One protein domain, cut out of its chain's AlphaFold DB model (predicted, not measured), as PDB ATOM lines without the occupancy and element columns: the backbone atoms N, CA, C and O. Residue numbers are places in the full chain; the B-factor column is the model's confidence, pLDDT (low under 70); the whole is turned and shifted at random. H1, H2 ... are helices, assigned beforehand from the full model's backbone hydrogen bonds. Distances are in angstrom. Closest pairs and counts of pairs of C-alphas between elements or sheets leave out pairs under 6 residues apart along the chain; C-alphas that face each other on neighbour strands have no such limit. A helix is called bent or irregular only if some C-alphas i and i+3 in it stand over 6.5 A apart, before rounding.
ATOM      1  N   SER A  11     -38.637  20.496  37.755       57.72
ATOM      2  CA  SER A  11     -38.960  19.298  36.968       57.72
ATOM      3  C   SER A  11     -39.116  19.601  35.480       57.72
ATOM      4  O   SER A  11     -38.646  18.812  34.668       57.72
ATOM      5  N   ILE A  12     -39.706  20.744  35.117       60.19
ATOM      6  CA  ILE A  12     -39.834  21.173  33.716       60.19
ATOM      7  C   ILE A  12     -38.450  21.450  33.118       60.19
ATOM      8  O   ILE A  12     -38.130  20.910  32.065       60.19
ATOM      9  N   LEU A  13     -37.598  22.197  33.825       55.06
ATOM     10  CA  LEU A  13     -36.223  22.474  33.399       55.06
ATOM     11  C   LEU A  13     -35.402  21.191  33.247       55.06
ATOM     12  O   LEU A  13     -34.728  21.018  32.238       55.06
ATOM     13  N   ARG A  14     -35.481  20.256  34.204       51.34
ATOM     14  CA  ARG A  14     -34.786  18.960  34.098       51.34
ATOM     15  C   ARG A  14     -35.312  18.102  32.953       51.34
ATOM     16  O   ARG A  14     -34.518  17.429  32.306       51.34
ATOM     17  N   PHE A  15     -36.617  18.121  32.698       51.97
ATOM     18  CA  PHE A  15     -37.207  17.398  31.577       51.97
ATOM     19  C   PHE A  15     -36.751  17.988  30.240       51.97
ATOM     20  O   PHE A  15     -36.324  17.228  29.376       51.97
ATOM     21  N   GLN A  16     -36.751  19.318  30.102       51.75
ATOM     22  CA  GLN A  16     -36.255  20.030  28.918       51.75
ATOM     23  C   GLN A  16     -34.753  19.806  28.691       51.75
ATOM     24  O   GLN A  16     -34.345  19.499  27.577       51.75
ATOM     25  N   LEU A  17     -33.936  19.865  29.747       54.66
ATOM     26  CA  LEU A  17     -32.505  19.547  29.683       54.66
ATOM     27  C   LEU A  17     -32.264  18.082  29.300       54.66
ATOM     28  O   LEU A  17     -31.430  17.799  28.449       54.66
ATOM     29  N   SER A  18     -33.011  17.143  29.885       48.50
ATOM     30  CA  SER A  18     -32.894  15.721  29.552       48.50
ATOM     31  C   SER A  18     -33.302  15.433  28.110       48.50
ATOM     32  O   SER A  18     -32.652  14.614  27.470       48.50
ATOM     33  N   THR A  19     -34.361  16.078  27.607       54.50
ATOM     34  CA  THR A  19     -34.816  15.902  26.220       54.50
ATOM     35  C   THR A  19     -33.840  16.520  25.228       54.50
ATOM     36  O   THR A  19     -33.511  15.847  24.255       54.50
ATOM     37  N   ALA A  20     -33.307  17.713  25.511       55.38
ATOM     38  CA  ALA A  20     -32.258  18.344  24.710       55.38
ATOM     39  C   ALA A  20     -31.002  17.457  24.614       55.38
ATOM     40  O   ALA A  20     -30.570  17.122  23.518       55.38
ATOM     41  N   ILE A  21     -30.506  16.935  25.744       57.91
ATOM     42  CA  ILE A  21     -29.320  16.056  25.772       57.91
ATOM     43  C   ILE A  21     -29.545  14.762  24.970       57.91
ATOM     44  O   ILE A  21     -28.657  14.305  24.245       57.91
ATOM     45  N   THR A  22     -30.728  14.143  25.071       58.47
ATOM     46  CA  THR A  22     -31.040  12.944  24.272       58.47
ATOM     47  C   THR A  22     -31.246  13.245  22.791       58.47
ATOM     48  O   THR A  22     -30.892  12.414  21.953       58.47
ATOM     49  N   PHE A  23     -31.800  14.415  22.463       58.56
ATOM     50  CA  PHE A  23     -32.039  14.843  21.090       58.56
ATOM     51  C   PHE A  23     -30.717  15.114  20.364       58.56
ATOM     52  O   PHE A  23     -30.500  14.595  19.264       58.56
ATOM     53  N   ASP A  24     -29.806  15.833  21.020       70.12
ATOM     54  CA  ASP A  24     -28.466  16.116  20.510       70.12
ATOM     55  C   ASP A  24     -27.706  14.810  20.267       70.12
ATOM     56  O   ASP A  24     -27.178  14.583  19.181       70.12
ATOM     57  N   SER A  25     -27.770  13.861  21.210       78.62
ATOM     58  CA  SER A  25     -27.114  12.556  21.054       78.62
ATOM     59  C   SER A  25     -27.615  11.760  19.841       78.62
ATOM     60  O   SER A  25     -26.821  11.093  19.171       78.62
ATOM     61  N   PHE A  26     -28.915  11.805  19.534       85.00
ATOM     62  CA  PHE A  26     -29.475  11.063  18.403       85.00
ATOM     63  C   PHE A  26     -29.177  11.745  17.063       85.00
ATOM     64  O   PHE A  26     -28.766  11.080  16.108       85.00
ATOM     65  N   THR A  27     -29.312  13.071  17.007       86.75
ATOM     66  CA  THR A  27     -29.010  13.869  15.811       86.75
ATOM     67  C   THR A  27     -27.531  13.771  15.449       86.75
ATOM     68  O   THR A  27     -27.208  13.466  14.303       86.75
ATOM     69  N   THR A  28     -26.623  13.879  16.423       90.12
ATOM     70  CA  THR A  28     -25.184  13.675  16.198       90.12
ATOM     71  C   THR A  28     -24.882  12.277  15.655       90.12
ATOM     72  O   THR A  28     -24.077  12.141  14.740       90.12
ATOM     73  N   ARG A  29     -25.548  11.217  16.141       90.75
ATOM     74  CA  ARG A  29     -25.353   9.857  15.592       90.75
ATOM     75  C   ARG A  29     -25.779   9.748  14.131       90.75
ATOM     76  O   ARG A  29     -25.099   9.073  13.358       90.75
ATOM     77  N   ILE A  30     -26.887  10.388  13.754       92.94
ATOM     78  CA  ILE A  30     -27.327  10.458  12.356       92.94
ATOM     79  C   ILE A  30     -26.263  11.179  11.526       92.94
ATOM     80  O   ILE A  30     -25.789  10.625  10.539       92.94
ATOM     81  N   LEU A  31     -25.833  12.366  11.951       94.06
ATOM     82  CA  LEU A  31     -24.839  13.158  11.230       94.06
ATOM     83  C   LEU A  31     -23.515  12.392  11.058       94.06
ATOM     84  O   LEU A  31     -23.026  12.253   9.940       94.06
ATOM     85  N   VAL A  32     -22.996  11.756  12.111       93.81
ATOM     86  CA  VAL A  32     -21.780  10.928  12.021       93.81
ATOM     87  C   VAL A  32     -21.946   9.768  11.035       93.81
ATOM     88  O   VAL A  32     -21.048   9.496  10.239       93.81
ATOM     89  N   LYS A  33     -23.112   9.104  11.012       93.00
ATOM     90  CA  LYS A  33     -23.411   8.053  10.019       93.00
ATOM     91  C   LYS A  33     -23.366   8.589   8.581       93.00
ATOM     92  O   LYS A  33     -23.010   7.852   7.664       93.00
ATOM     93  N   HIS A  34     -23.704   9.860   8.388       91.56
ATOM     94  CA  HIS A  34     -23.633  10.562   7.108       91.56
ATOM     95  C   HIS A  34     -22.276  11.241   6.854       91.56
ATOM     96  O   HIS A  34     -22.158  12.009   5.907       91.56
ATOM     97  N   GLY A  35     -21.235  10.912   7.626       92.00
ATOM     98  CA  GLY A  35     -19.856  11.323   7.351       92.00
ATOM     99  C   GLY A  35     -19.455  12.682   7.922       92.00
ATOM    100  O   GLY A  35     -18.346  13.126   7.638       92.00
ATOM    101  N   PHE A  36     -20.311  13.318   8.724       94.62
ATOM    102  CA  PHE A  36     -19.960  14.546   9.431       94.62
ATOM    103  C   PHE A  36     -19.041  14.233  10.619       94.62
ATOM    104  O   PHE A  36     -19.270  13.272  11.360       94.62
ATOM    105  N   ASP A  37     -18.008  15.048  10.817       94.44
ATOM    106  CA  ASP A  37     -17.168  14.959  12.011       94.44
ATOM    107  C   ASP A  37     -17.844  15.607  13.237       94.44
ATOM    108  O   ASP A  37     -18.917  16.207  13.145       94.44
ATOM    109  N   GLN A  38     -17.235  15.459  14.416       90.44
ATOM    110  CA  GLN A  38     -17.806  15.975  15.665       90.44
ATOM    111  C   GLN A  38     -17.925  17.504  15.689       90.44
ATOM    112  O   GLN A  38     -18.890  18.027  16.244       90.44
ATOM    113  N   GLU A  39     -16.978  18.220  15.082       92.62
ATOM    114  CA  GLU A  39     -17.007  19.683  15.034       92.62
ATOM    115  C   GLU A  39     -18.170  20.156  14.154       92.62
ATOM    116  O   GLU A  39     -18.961  21.008  14.560       92.62
ATOM    117  N   GLN A  40     -18.323  19.550  12.978       94.06
ATOM    118  CA  GLN A  40     -19.427  19.811  12.059       94.06
ATOM    119  C   GLN A  40     -20.778  19.477  12.689       94.06
ATOM    120  O   GLN A  40     -21.723  20.251  12.557       94.06
ATOM    121  N   CYS A  41     -20.871  18.353  13.407       93.62
ATOM    122  CA  CYS A  41     -22.085  17.999  14.136       93.62
ATOM    123  C   CYS A  41     -22.462  19.077  15.157       93.62
ATOM    124  O   CYS A  41     -23.629  19.457  15.214       93.62
ATOM    125  N   GLY A  42     -21.487  19.586  15.919       89.81
ATOM    126  CA  GLY A  42     -21.699  20.677  16.872       89.81
ATOM    127  C   GLY A  42     -22.249  21.932  16.195       89.81
ATOM    128  O   GLY A  42     -23.304  22.419  16.587       89.81
ATOM    129  N   LYS A  43     -21.614  22.382  15.104       91.81
ATOM    130  CA  LYS A  43     -22.069  23.554  14.326       91.81
ATOM    131  C   LYS A  43     -23.511  23.408  13.830       91.81
ATOM    132  O   LYS A  43     -24.293  24.351  13.932       91.81
ATOM    133  N   ILE A  44     -23.867  22.229  13.315       93.31
ATOM    134  CA  ILE A  44     -25.226  21.943  12.830       93.31
ATOM    135  C   ILE A  44     -26.227  22.013  13.973       93.31
ATOM    136  O   ILE A  44     -27.237  22.702  13.860       93.31
ATOM    137  N   VAL A  45     -25.960  21.289  15.061       90.56
ATOM    138  CA  VAL A  45     -26.873  21.224  16.205       90.56
ATOM    139  C   VAL A  45     -27.070  22.614  16.795       90.56
ATOM    140  O   VAL A  45     -28.214  23.032  16.943       90.56
ATOM    141  N   ASP A  46     -25.996  23.371  17.019       89.88
ATOM    142  CA  ASP A  46     -26.064  24.735  17.551       89.88
ATOM    143  C   ASP A  46     -26.873  25.669  16.638       89.88
ATOM    144  O   ASP A  46     -27.705  26.444  17.117       89.88
ATOM    145  N   SER A  47     -26.672  25.572  15.318       91.06
ATOM    146  CA  SER A  47     -27.398  26.375  14.329       91.06
ATOM    147  C   SER A  47     -28.888  26.032  14.276       91.06
ATOM    148  O   SER A  47     -29.729  26.926  14.163       91.06
ATOM    149  N   LEU A  48     -29.226  24.745  14.367       90.88
ATOM    150  CA  LEU A  48     -30.600  24.276  14.236       90.88
ATOM    151  C   LEU A  48     -31.373  24.304  15.549       90.88
ATOM    152  O   LEU A  48     -32.596  24.362  15.487       90.88
ATOM    153  N   ASN A  49     -30.709  24.308  16.710       87.19
ATOM    154  CA  ASN A  49     -31.326  24.227  18.040       87.19
ATOM    155  C   ASN A  49     -32.580  25.102  18.226       87.19
ATOM    156  O   ASN A  49     -33.592  24.588  18.702       87.19
ATOM    157  N   PRO A  50     -32.607  26.375  17.778       86.88
ATOM    158  CA  PRO A  50     -33.798  27.219  17.914       86.88
ATOM    159  C   PRO A  50     -35.018  26.745  17.103       86.88
ATOM    160  O   PRO A  50     -36.137  27.184  17.359       86.88
ATOM    161  N   LEU A  51     -34.802  25.897  16.099       86.81
ATOM    162  CA  LEU A  51     -35.782  25.437  15.113       86.81
ATOM    163  C   LEU A  51     -36.161  23.960  15.294       86.81
ATOM    164  O   LEU A  51     -37.088  23.482  14.635       86.81
ATOM    165  N   LEU A  52     -35.451  23.230  16.162       84.56
ATOM    166  CA  LEU A  52     -35.659  21.800  16.357       84.56
ATOM    167  C   LEU A  52     -37.001  21.516  17.048       84.56
ATOM    168  O   LEU A  52     -37.370  22.100  18.066       84.56
ATOM    169  N   ARG A  53     -37.730  20.561  16.474       85.56
ATOM    170  CA  ARG A  53     -38.973  19.969  16.969       85.56
ATOM    171  C   ARG A  53     -38.710  18.530  17.406       85.56
ATOM    172  O   ARG A  53     -37.665  17.948  17.112       85.56
ATOM    173  N   SER A  54     -39.677  17.920  18.087       81.81
ATOM    174  CA  SER A  54     -39.561  16.544  18.593       81.81
ATOM    175  C   SER A  54     -39.259  15.510  17.499       81.81
ATOM    176  O   SER A  54     -38.578  14.518  17.758       81.81
ATOM    177  N   ASP A  55     -39.714  15.749  16.272       86.31
ATOM    178  CA  ASP A  55     -39.540  14.900  15.094       86.31
ATOM    179  C   ASP A  55     -38.378  15.322  14.177       86.31
ATOM    180  O   ASP A  55     -38.063  14.604  13.222       86.31
ATOM    181  N   SER A  56     -37.683  16.427  14.474       88.44
ATOM    182  CA  SER A  56     -36.656  16.984  13.586       88.44
ATOM    183  C   SER A  56     -35.513  16.018  13.285       88.44
ATOM    184  O   SER A  56     -34.999  16.031  12.175       88.44
ATOM    185  N   HIS A  57     -35.149  15.115  14.195       89.12
ATOM    186  CA  HIS A  57     -34.123  14.102  13.922       89.12
ATOM    187  C   HIS A  57     -34.522  13.156  12.770       89.12
ATOM    188  O   HIS A  57     -33.683  12.767  11.957       89.12
ATOM    189  N   ARG A  58     -35.811  12.803  12.664       90.69
ATOM    190  CA  ARG A  58     -36.339  11.974  11.572       90.69
ATOM    191  C   ARG A  58     -36.357  12.757  10.262       90.69
ATOM    192  O   ARG A  58     -36.035  12.184   9.222       90.69
ATOM    193  N   ILE A  59     -36.716  14.039  10.327       93.50
ATOM    194  CA  ILE A  59     -36.690  14.952   9.179       93.50
ATOM    195  C   ILE A  59     -35.255  15.086   8.660       93.50
ATOM    196  O   ILE A  59     -35.020  14.787   7.495       93.50
ATOM    197  N   ILE A  60     -34.289  15.390   9.532       94.69
ATOM    198  CA  ILE A  60     -32.864  15.511   9.191       94.69
ATOM    199  C   ILE A  60     -32.347  14.237   8.520       94.69
ATOM    200  O   ILE A  60     -31.712  14.312   7.471       94.69
ATOM    201  N   ALA A  61     -32.651  13.059   9.075       94.00
ATOM    202  CA  ALA A  61     -32.219  11.790   8.489       94.00
ATOM    203  C   ALA A  61     -32.750  11.592   7.058       94.00
ATOM    204  O   ALA A  61     -31.985  11.269   6.150       94.00
ATOM    205  N   LYS A  62     -34.054  11.818   6.847       95.44
ATOM    206  CA  LYS A  62     -34.682  11.708   5.521       95.44
ATOM    207  C   LYS A  62     -34.163  12.767   4.544       95.44
ATOM    208  O   LYS A  62     -33.928  12.457   3.378       95.44
ATOM    209  N   SER A  63     -34.001  14.000   5.018       94.44
ATOM    210  CA  SER A  63     -33.540  15.139   4.223       94.44
ATOM    211  C   SER A  63     -32.110  14.918   3.730       94.44
ATOM    212  O   SER A  63     -31.836  15.059   2.541       94.44
ATOM    213  N   LEU A  64     -31.212  14.443   4.601       94.06
ATOM    214  CA  LEU A  64     -29.842  14.073   4.231       94.06
ATOM    215  C   LEU A  64     -29.795  13.007   3.136       94.06
ATOM    216  O   LEU A  64     -29.001  13.112   2.200       94.06
ATOM    217  N   GLU A  65     -30.622  11.970   3.252       92.50
ATOM    218  CA  GLU A  65     -30.693  10.902   2.253       92.50
ATOM    219  C   GLU A  65     -31.197  11.423   0.898       92.50
ATOM    220  O   GLU A  65     -30.626  11.095  -0.149       92.50
ATOM    221  N   ALA A  66     -32.215  12.284   0.920       91.50
ATOM    222  CA  ALA A  66     -32.758  12.922  -0.272       91.50
ATOM    223  C   ALA A  66     -31.716  13.824  -0.950       91.50
ATOM    224  O   ALA A  66     -31.392  13.619  -2.121       91.50
ATOM    225  N   TRP A  67     -31.100  14.743  -0.202       90.06
ATOM    226  CA  TRP A  67     -30.048  15.619  -0.713       90.06
ATOM    227  C   TRP A  67     -28.867  14.838  -1.283       90.06
ATOM    228  O   TRP A  67     -28.411  15.137  -2.386       90.06
ATOM    229  N   ARG A  68     -28.398  13.786  -0.599       88.12
ATOM    230  CA  ARG A  68     -27.332  12.926  -1.136       88.12
ATOM    231  C   ARG A  68     -27.717  12.292  -2.467       88.12
ATOM    232  O   ARG A  68     -26.894  12.257  -3.374       88.12
ATOM    233  N   THR A  69     -28.952  11.817  -2.593       86.44
ATOM    234  CA  THR A  69     -29.453  11.184  -3.823       86.44
ATOM    235  C   THR A  69     -29.596  12.181  -4.975       86.44
ATOM    236  O   THR A  69     -29.431  11.813  -6.141       86.44
ATOM    237  N   LEU A  70     -29.917  13.436  -4.658       82.69
ATOM    238  CA  LEU A  70     -30.092  14.511  -5.631       82.69
ATOM    239  C   LEU A  70     -28.762  15.113  -6.097       82.69
ATOM    240  O   LEU A  70     -28.644  15.454  -7.270       82.69
ATOM    241  N   ILE A  71     -27.783  15.224  -5.196       80.81
ATOM    242  CA  ILE A  71     -26.534  15.960  -5.419       80.81
ATOM    243  C   ILE A  71     -25.382  15.032  -5.811       80.81
ATOM    244  O   ILE A  71     -24.644  15.329  -6.747       80.81
ATOM    245  N   LEU A  72     -25.160  13.931  -5.087       72.31
ATOM    246  CA  LEU A  72     -23.920  13.174  -5.255       72.31
ATOM    247  C   LEU A  72     -23.894  12.482  -6.628       72.31
ATOM    248  O   LEU A  72     -24.825  11.744  -6.975       72.31
ATOM    249  N   PRO A  73     -22.833  12.686  -7.430       67.31
ATOM    250  CA  PRO A  73     -22.764  12.126  -8.767       67.31
ATOM    251  C   PRO A  73     -22.680  10.602  -8.717       67.31
ATOM    252  O   PRO A  73     -22.055  10.004  -7.842       67.31
ATOM    253  N   ARG A  74     -23.239   9.958  -9.745       62.34
ATOM    254  CA  ARG A  74     -23.103   8.506  -9.946       62.34
ATOM    255  C   ARG A  74     -21.682   8.091 -10.364       62.34
ATOM    256  O   ARG A  74     -21.337   6.917 -10.265       62.34
ATOM    257  N   SER A  75     -20.871   9.036 -10.852       66.31
ATOM    258  CA  SER A  75     -19.480   8.820 -11.276       66.31
ATOM    259  C   SER A  75     -18.491   9.106 -10.143       66.31
ATOM    260  O   SER A  75     -18.659  10.057  -9.384       66.31
ATOM    261  N   LYS A  76     -17.423   8.303 -10.057       61.03
ATOM    262  CA  LYS A  76     -16.431   8.348  -8.969       61.03
ATOM    263  C   LYS A  76     -15.367   9.446  -9.099       61.03
ATOM    264  O   LYS A  76     -14.663   9.671  -8.118       61.03
ATOM    265  N   SER A  77     -15.213  10.092 -10.261       59.06
ATOM    266  CA  SER A  77     -14.057  10.963 -10.553       59.06
ATOM    267  C   SER A  77     -13.908  12.149  -9.593       59.06
ATOM    268  O   SER A  77     -12.783  12.504  -9.264       59.06
ATOM    269  N   ASP A  78     -15.015  12.671  -9.054       69.44
ATOM    270  CA  ASP A  78     -15.024  13.914  -8.262       69.44
ATOM    271  C   ASP A  78     -15.671  13.759  -6.877       69.44
ATOM    272  O   ASP A  78     -15.924  14.734  -6.165       69.44
ATOM    273  N   TYR A  79     -15.905  12.511  -6.456       79.44
ATOM    274  CA  TYR A  79     -16.690  12.197  -5.260       79.44
ATOM    275  C   TYR A  79     -16.124  12.845  -3.989       79.44
ATOM    276  O   TYR A  79     -16.875  13.395  -3.194       79.44
ATOM    277  N   LYS A  80     -14.798  12.842  -3.797       83.00
ATOM    278  CA  LYS A  80     -14.174  13.412  -2.586       83.00
ATOM    279  C   LYS A  80     -14.369  14.924  -2.466       83.00
ATOM    280  O   LYS A  80     -14.564  15.424  -1.362       83.00
ATOM    281  N   THR A  81     -14.266  15.646  -3.579       82.00
ATOM    282  CA  THR A  81     -14.427  17.104  -3.585       82.00
ATOM    283  C   THR A  81     -15.885  17.463  -3.346       82.00
ATOM    284  O   THR A  81     -16.173  18.284  -2.481       82.00
ATOM    285  N   ILE A  82     -16.798  16.780  -4.038       80.50
ATOM    286  CA  ILE A  82     -18.237  17.015  -3.911       80.50
ATOM    287  C   ILE A  82     -18.730  16.640  -2.512       80.50
ATOM    288  O   ILE A  82     -19.472  17.411  -1.921       80.50
ATOM    289  N   GLU A  83     -18.269  15.526  -1.940       86.88
ATOM    290  CA  GLU A  83     -18.580  15.148  -0.556       86.88
ATOM    291  C   GLU A  83     -18.118  16.231   0.428       86.88
ATOM    292  O   GLU A  83     -18.860  16.608   1.328       86.88
ATOM    293  N   ARG A  84     -16.926  16.809   0.234       86.56
ATOM    294  CA  ARG A  84     -16.452  17.907   1.089       86.56
ATOM    295  C   ARG A  84     -17.336  19.152   0.964       86.56
ATOM    296  O   ARG A  84     -17.679  19.748   1.982       86.56
ATOM    297  N   CYS A  85     -17.715  19.536  -0.256       85.62
ATOM    298  CA  CYS A  85     -18.623  20.664  -0.486       85.62
ATOM    299  C   CYS A  85     -20.020  20.394   0.090       85.62
ATOM    300  O   CYS A  85     -20.616  21.284   0.692       85.62
ATOM    301  N   PHE A  86     -20.514  19.159  -0.032       89.38
ATOM    302  CA  PHE A  86     -21.765  18.701   0.563       89.38
ATOM    303  C   PHE A  86     -21.728  18.885   2.085       89.38
ATOM    304  O   PHE A  86     -22.518  19.655   2.626       89.38
ATOM    305  N   LEU A  87     -20.762  18.265   2.771       91.69
ATOM    306  CA  LEU A  87     -20.643  18.341   4.231       91.69
ATOM    307  C   LEU A  87     -20.502  19.786   4.718       91.69
ATOM    308  O   LEU A  87     -21.122  20.170   5.707       91.69
ATOM    309  N   ARG A  88     -19.739  20.618   4.001       89.00
ATOM    310  CA  ARG A  88     -19.581  22.038   4.331       89.00
ATOM    311  C   ARG A  88     -20.875  22.829   4.156       89.00
ATOM    312  O   ARG A  88     -21.198  23.647   5.007       89.00
ATOM    313  N   THR A  89     -21.630  22.577   3.090       88.25
ATOM    314  CA  THR A  89     -22.888  23.292   2.824       88.25
ATOM    315  C   THR A  89     -23.857  23.120   3.985       88.25
ATOM    316  O   THR A  89     -24.362  24.101   4.522       88.25
ATOM    317  N   PHE A  90     -24.028  21.882   4.442       92.12
ATOM    318  CA  PHE A  90     -24.964  21.576   5.517       92.12
ATOM    319  C   PHE A  90     -24.416  21.836   6.922       92.12
ATOM    320  O   PHE A  90     -25.214  21.873   7.849       92.12
ATOM    321  N   SER A  91     -23.101  22.016   7.106       92.25
ATOM    322  CA  SER A  91     -22.514  22.300   8.428       92.25
ATOM    323  C   SER A  91     -22.109  23.752   8.666       92.25
ATOM    324  O   SER A  91     -22.106  24.190   9.814       92.25
ATOM    325  N   GLU A  92     -21.791  24.509   7.616       88.88
ATOM    326  CA  GLU A  92     -21.250  25.869   7.731       88.88
ATOM    327  C   GLU A  92     -22.056  26.923   6.971       88.88
ATOM    328  O   GLU A  92     -22.056  28.079   7.385       88.88
ATOM    329  N   ILE A  93     -22.694  26.560   5.853       87.75
ATOM    330  CA  ILE A  93     -23.314  27.542   4.951       87.75
ATOM    331  C   ILE A  93     -24.794  27.701   5.272       87.75
ATOM    332  O   ILE A  93     -25.223  28.774   5.683       87.75
ATOM    333  N   GLU A  94     -25.572  26.634   5.103       90.62
ATOM    334  CA  GLU A  94     -27.013  26.664   5.331       90.62
ATOM    335  C   GLU A  94     -27.515  25.331   5.917       90.62
ATOM    336  O   GLU A  94     -28.105  24.501   5.215       90.62
ATOM    337  N   PRO A  95     -27.311  25.101   7.230       92.62
ATOM    338  CA  PRO A  95     -27.795  23.900   7.908       92.62
ATOM    339  C   PRO A  95     -29.317  23.733   7.856       92.62
ATOM    340  O   PRO A  95     -29.814  22.609   7.950       92.62
ATOM    341  N   ARG A  96     -30.085  24.821   7.679       92.94
ATOM    342  CA  ARG A  96     -31.559  24.775   7.672       92.94
ATOM    343  C   ARG A  96     -32.124  23.962   6.512       92.94
ATOM    344  O   ARG A  96     -33.229  23.444   6.636       92.94
ATOM    345  N   LEU A  97     -31.351  23.747   5.443       92.00
ATOM    346  CA  LEU A  97     -31.733  22.838   4.358       92.00
ATOM    347  C   LEU A  97     -31.984  21.396   4.848       92.00
ATOM    348  O   LEU A  97     -32.713  20.658   4.187       92.00
ATOM    349  N   LEU A  98     -31.429  20.999   6.003       93.94
ATOM    350  CA  LEU A  98     -31.668  19.691   6.628       93.94
ATOM    351  C   LEU A  98     -33.040  19.566   7.302       93.94
ATOM    352  O   LEU A  98     -33.464  18.459   7.627       93.94
ATOM    353  N   LEU A  99     -33.729  20.683   7.543       93.50
ATOM    354  CA  LEU A  99     -35.070  20.693   8.130       93.50
ATOM    355  C   LEU A  99     -36.176  20.630   7.073       93.50
ATOM    356  O   LEU A  99     -37.352  20.583   7.425       93.50
ATOM    357  N   ILE A 100     -35.813  20.600   5.791       91.38
ATOM    358  CA  ILE A 100     -36.765  20.459   4.698       91.38
ATOM    359  C   ILE A 100     -37.197  18.997   4.609       91.38
ATOM    360  O   ILE A 100     -36.359  18.096   4.492       91.38
ATOM    361  N   GLU A 101     -38.508  18.764   4.651       92.19
ATOM    362  CA  GLU A 101     -39.084  17.434   4.482       92.19
ATOM    363  C   GLU A 101     -38.728  16.857   3.113       92.19
ATOM    364  O   GLU A 101     -38.772  17.548   2.096       92.19
ATOM    365  N   LYS A 102     -38.386  15.565   3.089       92.94
ATOM    366  CA  LYS A 102     -37.958  14.869   1.872       92.94
ATOM    367  C   LYS A 102     -38.987  15.013   0.754       92.94
ATOM    368  O   LYS A 102     -38.623  15.321  -0.373       92.94
ATOM    369  N   GLU A 103     -40.249  14.767   1.077       91.75
ATOM    370  CA  GLU A 103     -41.335  14.740   0.108       91.75
ATOM    371  C   GLU A 103     -41.533  16.131  -0.527       91.75
ATOM    372  O   GLU A 103     -41.680  16.245  -1.742       91.75
ATOM    373  N   PHE A 104     -41.421  17.193   0.276       90.94
ATOM    374  CA  PHE A 104     -41.451  18.575  -0.205       90.94
ATOM    375  C   PHE A 104     -40.213  18.935  -1.036       90.94
ATOM    376  O   PHE A 104     -40.330  19.571  -2.079       90.94
ATOM    377  N   LEU A 105     -39.023  18.524  -0.593       89.88
ATOM    378  CA  LEU A 105     -37.771  18.735  -1.318       89.88
ATOM    379  C   LEU A 105     -37.825  18.111  -2.718       89.88
ATOM    380  O   LEU A 105     -37.469  18.769  -3.692       89.88
ATOM    381  N   GLU A 106     -38.257  16.856  -2.819       88.44
ATOM    382  CA  GLU A 106     -38.326  16.126  -4.087       88.44
ATOM    383  C   GLU A 106     -39.314  16.788  -5.062       88.44
ATOM    384  O   GLU A 106     -38.914  17.110  -6.182       88.44
ATOM    385  N   ASP A 107     -40.539  17.092  -4.613       87.94
ATOM    386  CA  ASP A 107     -41.550  17.822  -5.401       87.94
ATOM    387  C   ASP A 107     -41.040  19.198  -5.854       87.94
ATOM    388  O   ASP A 107     -41.181  19.595  -7.012       87.94
ATOM    389  N   ARG A 108     -40.385  19.932  -4.950       86.94
ATOM    390  CA  ARG A 108     -39.867  21.266  -5.251       86.94
ATOM    391  C   ARG A 108     -38.769  21.226  -6.306       86.94
ATOM    392  O   ARG A 108     -38.760  22.067  -7.202       86.94
ATOM    393  N   ILE A 109     -37.843  20.276  -6.213       84.88
ATOM    394  CA  ILE A 109     -36.763  20.132  -7.192       84.88
ATOM    395  C   ILE A 109     -37.317  19.744  -8.563       84.88
ATOM    396  O   ILE A 109     -36.877  20.312  -9.560       84.88
ATOM    397  N   GLU A 110     -38.293  18.838  -8.618       83.25
ATOM    398  CA  GLU A 110     -38.976  18.464  -9.862       83.25
ATOM    399  C   GLU A 110     -39.638  19.682 -10.521       83.25
ATOM    400  O   GLU A 110     -39.378  19.991 -11.683       83.25
ATOM    401  N   LYS A 111     -40.399  20.464  -9.751       84.06
ATOM    402  CA  LYS A 111     -41.028  21.701 -10.231       84.06
ATOM    403  C   LYS A 111     -40.025  22.721 -10.772       84.06
ATOM    404  O   LYS A 111     -40.254  23.321 -11.821       84.06
ATOM    405  N   LEU A 112     -38.898  22.925 -10.088       80.94
ATOM    406  CA  LEU A 112     -37.857  23.850 -10.549       80.94
ATOM    407  C   LEU A 112     -37.106  23.322 -11.787       80.94
ATOM    408  O   LEU A 112     -36.658  24.122 -12.608       80.94
ATOM    409  N   GLN A 113     -36.991  21.999 -11.948       79.00
ATOM    410  CA  GLN A 113     -36.474  21.372 -13.171       79.00
ATOM    411  C   GLN A 113     -37.421  21.577 -14.354       79.00
ATOM    412  O   GLN A 113     -36.954  21.872 -15.452       79.00
ATOM    413  N   ASN A 114     -38.735  21.503 -14.134       80.56
ATOM    414  CA  ASN A 114     -39.727  21.751 -15.184       80.56
ATOM    415  C   ASN A 114     -39.666  23.199 -15.699       80.56
ATOM    416  O   ASN A 114     -39.873  23.437 -16.882       80.56
ATOM    417  N   LEU A 115     -39.292  24.163 -14.847       75.44
ATOM    418  CA  LEU A 115     -39.008  25.548 -15.252       75.44
ATOM    419  C   LEU A 115     -37.644  25.728 -15.959       75.44
ATOM    420  O   LEU A 115     -37.260  26.856 -16.245       75.44
ATOM    421  N   ASP A 116     -36.880  24.660 -16.211       74.06
ATOM    422  CA  ASP A 116     -35.510  24.702 -16.760       74.06
ATOM    423  C   ASP A 116     -34.563  25.635 -15.968       74.06
ATOM    424  O   ASP A 116     -33.564  26.139 -16.484       74.06
ATOM    425  N   LEU A 117     -34.866  25.853 -14.676       74.00
ATOM    426  CA  LEU A 117     -33.977  26.533 -13.724       74.00
ATOM    427  C   LEU A 117     -32.856  25.591 -13.254       74.00
ATOM    428  O   LEU A 117     -31.817  26.047 -12.786       74.00
ATOM    429  N   PHE A 118     -33.057  24.281 -13.439       70.19
ATOM    430  CA  PHE A 118     -32.057  23.225 -13.307       70.19
ATOM    431  C   PHE A 118     -32.135  22.299 -14.519       70.19
ATOM    432  O   PHE A 118     -33.174  21.688 -14.758       70.19
ATOM    433  N   ARG A 119     -31.025  22.089 -15.231       61.66
ATOM    434  CA  ARG A 119     -30.979  21.219 -16.424       61.66
ATOM    435  C   ARG A 119     -30.806  19.736 -16.078       61.66
ATOM    436  O   ARG A 119     -30.628  18.896 -16.962       61.66
ATOM    437  N   GLY A 120     -30.861  19.395 -14.788       59.38
ATOM    438  CA  GLY A 120     -30.924  18.028 -14.278       59.38
ATOM    439  C   GLY A 120     -30.235  17.843 -12.927       59.38
ATOM    440  O   GLY A 120     -29.713  18.780 -12.329       59.38
ATOM    441  N   LYS A 121     -30.177  16.590 -12.451       60.94
ATOM    442  CA  LYS A 121     -29.532  16.223 -11.169       60.94
ATOM    443  C   LYS A 121     -28.052  16.621 -11.092       60.94
ATOM    444  O   LYS A 121     -27.530  16.858 -10.012       60.94
ATOM    445  N   ASN A 122     -27.382  16.736 -12.239       60.53
ATOM    446  CA  ASN A 122     -25.987  17.169 -12.295       60.53
ATOM    447  C   ASN A 122     -25.806  18.675 -12.030       60.53
ATOM    448  O   ASN A 122     -24.713  19.095 -11.682       60.53
ATOM    449  N   ASP A 123     -26.850  19.491 -12.136       65.25
ATOM    450  CA  ASP A 123     -26.719  20.931 -11.900       65.25
ATOM    451  C   ASP A 123     -26.764  21.259 -10.402       65.25
ATOM    452  O   ASP A 123     -26.195  22.256  -9.961       65.25
ATOM    453  N   LEU A 124     -27.357  20.378  -9.588       71.12
ATOM    454  CA  LEU A 124     -27.458  20.554  -8.136       71.12
ATOM    455  C   LEU A 124     -26.126  20.381  -7.399       71.12
ATOM    456  O   LEU A 124     -25.954  20.948  -6.324       71.12
ATOM    457  N   TRP A 125     -25.167  19.628  -7.942       68.19
ATOM    458  CA  TRP A 125     -23.824  19.602  -7.353       68.19
ATOM    459  C   TRP A 125     -22.958  20.761  -7.830       68.19
ATOM    460  O   TRP A 125     -22.128  21.224  -7.059       68.19
ATOM    461  N   ILE A 126     -23.170  21.267  -9.050       65.31
ATOM    462  CA  ILE A 126     -22.535  22.512  -9.521       65.31
ATOM    463  C   ILE A 126     -23.027  23.692  -8.675       65.31
ATOM    464  O   ILE A 126     -22.274  24.614  -8.383       65.31
ATOM    465  N   ALA A 127     -24.280  23.618  -8.226       67.06
ATOM    466  CA  ALA A 127     -24.877  24.535  -7.272       67.06
ATOM    467  C   ALA A 127     -24.232  24.501  -5.875       67.06
ATOM    468  O   ALA A 127     -24.436  25.450  -5.117       67.06
ATOM    469  N   LEU A 128     -23.475  23.452  -5.512       70.19
ATOM    470  CA  LEU A 128     -22.766  23.442  -4.234       70.19
ATOM    471  C   LEU A 128     -21.684  24.530  -4.233       70.19
ATOM    472  O   LEU A 128     -20.857  24.573  -5.148       70.19
ATOM    473  N   PRO A 129     -21.615  25.355  -3.180       66.25
ATOM    474  CA  PRO A 129     -20.593  26.383  -3.063       66.25
ATOM    475  C   PRO A 129     -19.181  25.787  -3.129       66.25
ATOM    476  O   PRO A 129     -18.762  25.029  -2.248       66.25
ATOM    477  N   ASN A 130     -18.433  26.117  -4.186       66.06
ATOM    478  CA  ASN A 130     -17.066  25.631  -4.342       66.06
ATOM    479  C   ASN A 130     -16.139  26.289  -3.306       66.06
ATOM    480  O   ASN A 130     -16.222  27.490  -3.038       66.06
ATOM    481  N   LEU A 131     -15.220  25.502  -2.745       56.41
ATOM    482  CA  LEU A 131     -14.332  25.901  -1.650       56.41
ATOM    483  C   LEU A 131     -13.486  27.139  -1.991       56.41
ATOM    484  O   LEU A 131     -13.270  27.977  -1.118       56.41
ATOM    485  N   GLU A 132     -13.050  27.266  -3.247       55.91
ATOM    486  CA  GLU A 132     -12.189  28.357  -3.733       55.91
ATOM    487  C   GLU A 132     -12.977  29.624  -4.133       55.91
ATOM    488  O   GLU A 132     -12.477  30.746  -4.013       55.91
ATOM    489  N   GLU A 133     -14.239  29.482  -4.556       52.81
ATOM    490  CA  GLU A 133     -15.073  30.618  -4.988       52.81
ATOM    491  C   GLU A 133     -15.649  31.418  -3.813       52.81
ATOM    492  O   GLU A 133     -15.742  32.645  -3.885       52.81
ATOM    493  N   ILE A 134     -15.934  30.758  -2.684       49.62
ATOM    494  CA  ILE A 134     -16.419  31.435  -1.468       49.62
ATOM    495  C   ILE A 134     -15.346  32.380  -0.904       49.62
ATOM    496  O   ILE A 134     -15.654  33.483  -0.455       49.62
ATOM    497  N   VAL A 135     -14.071  31.979  -0.966       44.94
ATOM    498  CA  VAL A 135     -12.941  32.809  -0.509       44.94
ATOM    499  C   VAL A 135     -12.706  33.998  -1.449       44.94
ATOM    500  O   VAL A 135     -12.267  35.057  -1.004       44.94
ATOM    501  N   SER A 136     -13.047  33.864  -2.735       46.62
ATOM    502  CA  SER A 136     -12.837  34.909  -3.747       46.62
ATOM    503  C   SER A 136     -14.036  35.845  -3.973       46.62
ATOM    504  O   SER A 136     -13.979  36.679  -4.876       46.62
ATOM    505  N   LYS A 137     -15.091  35.780  -3.138       46.91
ATOM    506  CA  LYS A 137     -16.309  36.624  -3.224       46.91
ATOM    507  C   LYS A 137     -16.995  36.618  -4.600       46.91
ATOM    508  O   LYS A 137     -17.732  37.547  -4.920       46.91
ATOM    509  N   ARG A 138     -16.796  35.586  -5.423       44.91
ATOM    510  CA  ARG A 138     -17.585  35.412  -6.650       44.91
ATOM    511  C   ARG A 138     -18.890  34.709  -6.277       44.91
ATOM    512  O   ARG A 138     -19.021  33.507  -6.438       44.91
ATOM    513  N   SER A 139     -19.825  35.466  -5.698       50.09
ATOM    514  CA  SER A 139     -21.165  34.988  -5.317       50.09
ATOM    515  C   SER A 139     -22.065  34.701  -6.516       50.09
ATOM    516  O   SER A 139     -23.040  33.968  -6.393       50.09
ATOM    517  N   ASP A 140     -21.742  35.277  -7.671       50.72
ATOM    518  CA  ASP A 140     -22.649  35.327  -8.819       50.72
ATOM    519  C   ASP A 140     -22.682  34.007  -9.613       50.72
ATOM    520  O   ASP A 140     -23.541  33.824 -10.469       50.72
ATOM    521  N   SER A 141     -21.765  33.074  -9.324       52.59
ATOM    522  CA  SER A 141     -21.721  31.731  -9.921       52.59
ATOM    523  C   SER A 141     -22.486  30.675  -9.119       52.59
ATOM    524  O   SER A 141     -22.714  29.578  -9.629       52.59
ATOM    525  N   GLN A 142     -22.873  30.968  -7.872       65.06
ATOM    526  CA  GLN A 142     -23.436  29.971  -6.963       65.06
ATOM    527  C   GLN A 142     -24.962  29.979  -6.994       65.06
ATOM    528  O   GLN A 142     -25.613  31.023  -6.940       65.06
ATOM    529  N   HIS A 143     -25.548  28.787  -7.068       70.50
ATOM    530  CA  HIS A 143     -26.990  28.659  -7.198       70.50
ATOM    531  C   HIS A 143     -27.688  28.965  -5.852       70.50
ATOM    532  O   HIS A 143     -27.365  28.331  -4.841       70.50
ATOM    533  N   PRO A 144     -28.711  29.843  -5.812       73.88
ATOM    534  CA  PRO A 144     -29.324  30.321  -4.561       73.88
ATOM    535  C   PRO A 144     -29.900  29.222  -3.664       73.88
ATOM    536  O   PRO A 144     -29.911  29.351  -2.444       73.88
ATOM    537  N   ILE A 145     -30.361  28.127  -4.275       78.12
ATOM    538  CA  ILE A 145     -30.971  26.979  -3.586       78.12
ATOM    539  C   ILE A 145     -30.076  26.358  -2.501       78.12
ATOM    540  O   ILE A 145     -30.594  25.830  -1.526       78.12
ATOM    541  N   MET A 146     -28.748  26.429  -2.665       78.75
ATOM    542  CA  MET A 146     -27.774  25.868  -1.715       78.75
ATOM    543  C   MET A 146     -27.249  26.901  -0.722       78.75
ATOM    544  O   MET A 146     -26.520  26.558   0.206       78.75
ATOM    545  N   LEU A 147     -27.589  28.168  -0.942       76.25
ATOM    546  CA  LEU A 147     -27.118  29.295  -0.149       76.25
ATOM    547  C   LEU A 147     -28.168  29.795   0.832       76.25
ATOM    548  O   LEU A 147     -27.818  30.459   1.802       76.25
ATOM    549  N   ASN A 148     -29.446  29.525   0.564       77.44
ATOM    550  CA  ASN A 148     -30.529  30.011   1.397       77.44
ATOM    551  C   ASN A 148     -31.724  29.055   1.371       77.44
ATOM    552  O   ASN A 148     -32.387  28.887   0.344       77.44
ATOM    553  N   ALA A 149     -32.043  28.491   2.536       79.12
ATOM    554  CA  ALA A 149     -33.174  27.582   2.697       79.12
ATOM    555  C   ALA A 149     -34.519  28.245   2.355       79.12
ATOM    556  O   ALA A 149     -35.419  27.566   1.862       79.12
ATOM    557  N   SER A 150     -34.643  29.570   2.500       80.06
ATOM    558  CA  SER A 150     -35.885  30.285   2.181       80.06
ATOM    559  C   SER A 150     -36.274  30.176   0.702       80.06
ATOM    560  O   SER A 150     -37.449  30.285   0.365       80.06
ATOM    561  N   VAL A 151     -35.318  29.910  -0.200       80.44
ATOM    562  CA  VAL A 151     -35.599  29.652  -1.625       80.44
ATOM    563  C   VAL A 151     -36.532  28.452  -1.798       80.44
ATOM    564  O   VAL A 151     -37.388  28.439  -2.690       80.44
ATOM    565  N   MET A 152     -36.380  27.446  -0.938       80.44
ATOM    566  CA  MET A 152     -37.216  26.251  -0.944       80.44
ATOM    567  C   MET A 152     -38.608  26.535  -0.390       80.44
ATOM    568  O   MET A 152     -39.570  25.943  -0.862       80.44
ATOM    569  N   GLU A 153     -38.718  27.473   0.545       79.25
ATOM    570  CA  GLU A 153     -39.964  27.838   1.225       79.25
ATOM    571  C   GLU A 153     -40.826  28.828   0.422       79.25
ATOM    572  O   GLU A 153     -42.027  28.929   0.658       79.25
ATOM    573  N   ASN A 154     -40.234  29.547  -0.537       80.88
ATOM    574  CA  ASN A 154     -40.955  30.503  -1.375       80.88
ATOM    575  C   ASN A 154     -42.099  29.861  -2.166       80.88
ATOM    576  O   ASN A 154     -41.981  28.737  -2.667       80.88
TER     577      ASN A 154
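This is residues 11 to 154 of the 264 residues of an uncharacterized protein of Sarcoptes scabiei (UniProt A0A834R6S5). What shape does one see first? The long helix H1 enters a body of helices at one end, its residues 11 to 18 sticking out; in the body H3 and short H5 make the middle, with H2, H4 and H6 packed round them. Short H7 and H8 follow, and a stretch without a named element, residues 136 to 149, leads from H8 to H9, near H6. What is it made of? The printed part has 144 residues with nine named helices, H1 to H9 in chain order, and no named strand, an all-helix class; it is compact, with a radius of gyration of the C-alphas of 16.0 A, and elongated, spanning 54 by 30 by 29 A.

Where is the longest helix? H1, residues 11 to 33, runs 33.1 A from C-alpha 11 at (-38.960, 19.298, 36.968) to C-alpha 33 at (-23.411, 8.053, 10.019). Where are the others? H2 is residues 38 to 51, 20.3 A; H3 56 to 71, 21.6 A; H4 79 to 93, 19.6 A; H5 95 to 99; and H6 102 to 114, 18.5 A. H7 is residues 123 to 126, H8 131 to 135 and H9 150 to 153, with C-alpha 153 at (-39.964, 27.838, 1.225). Is any irregular? H2 is, with C-alphas 47 and 50 7.4 A apart.

What does H1 touch? Its residues 24 to 32 touch H2 at a steep tilt of 48 degrees, opposite ways, the closest C-alphas being those of Thr 28 and Cys 41, 5.7 A. Its residues 23 to 31 touch H3 at a shallow tilt of 20 degrees, the same way, closest at Thr 27 and His 57, 5.5 A between C-alphas. What else does the hub H3 touch? It touches H5, with C-alphas Ile 60 and Leu 98 closest at 5.0 A, and H6, with Ser 63 and Lys 102 closest at 5.0 A; it only just touches H7, with 3 pairs of C-alphas within 8 A, closest at Ile 71 and Trp 125, 4.9 A. How are the helix backbones formed? Every O i to N i+4 pair is within hydrogen-bond range in H1, H3, H4 and H6, against 8 of 10 in H2; H5 has 0 of 1 but 2 of 2 O i to N i+3 pairs, H8 has 0 of 1 and 0 of 2, and H7 and H9 are too short for an O i to N i+4 pair.

How far does it reach? The C-alphas farthest apart, Ser 11 and Ser 77, are 54.3 A apart, and the printed part has no cut. Which link is long? H8 to H9, with 14 residues. Where is confidence low? Mean pLDDT of the printed part is 78.2, with 41 residues under 70, among them 11 to 23 and 129 to 142.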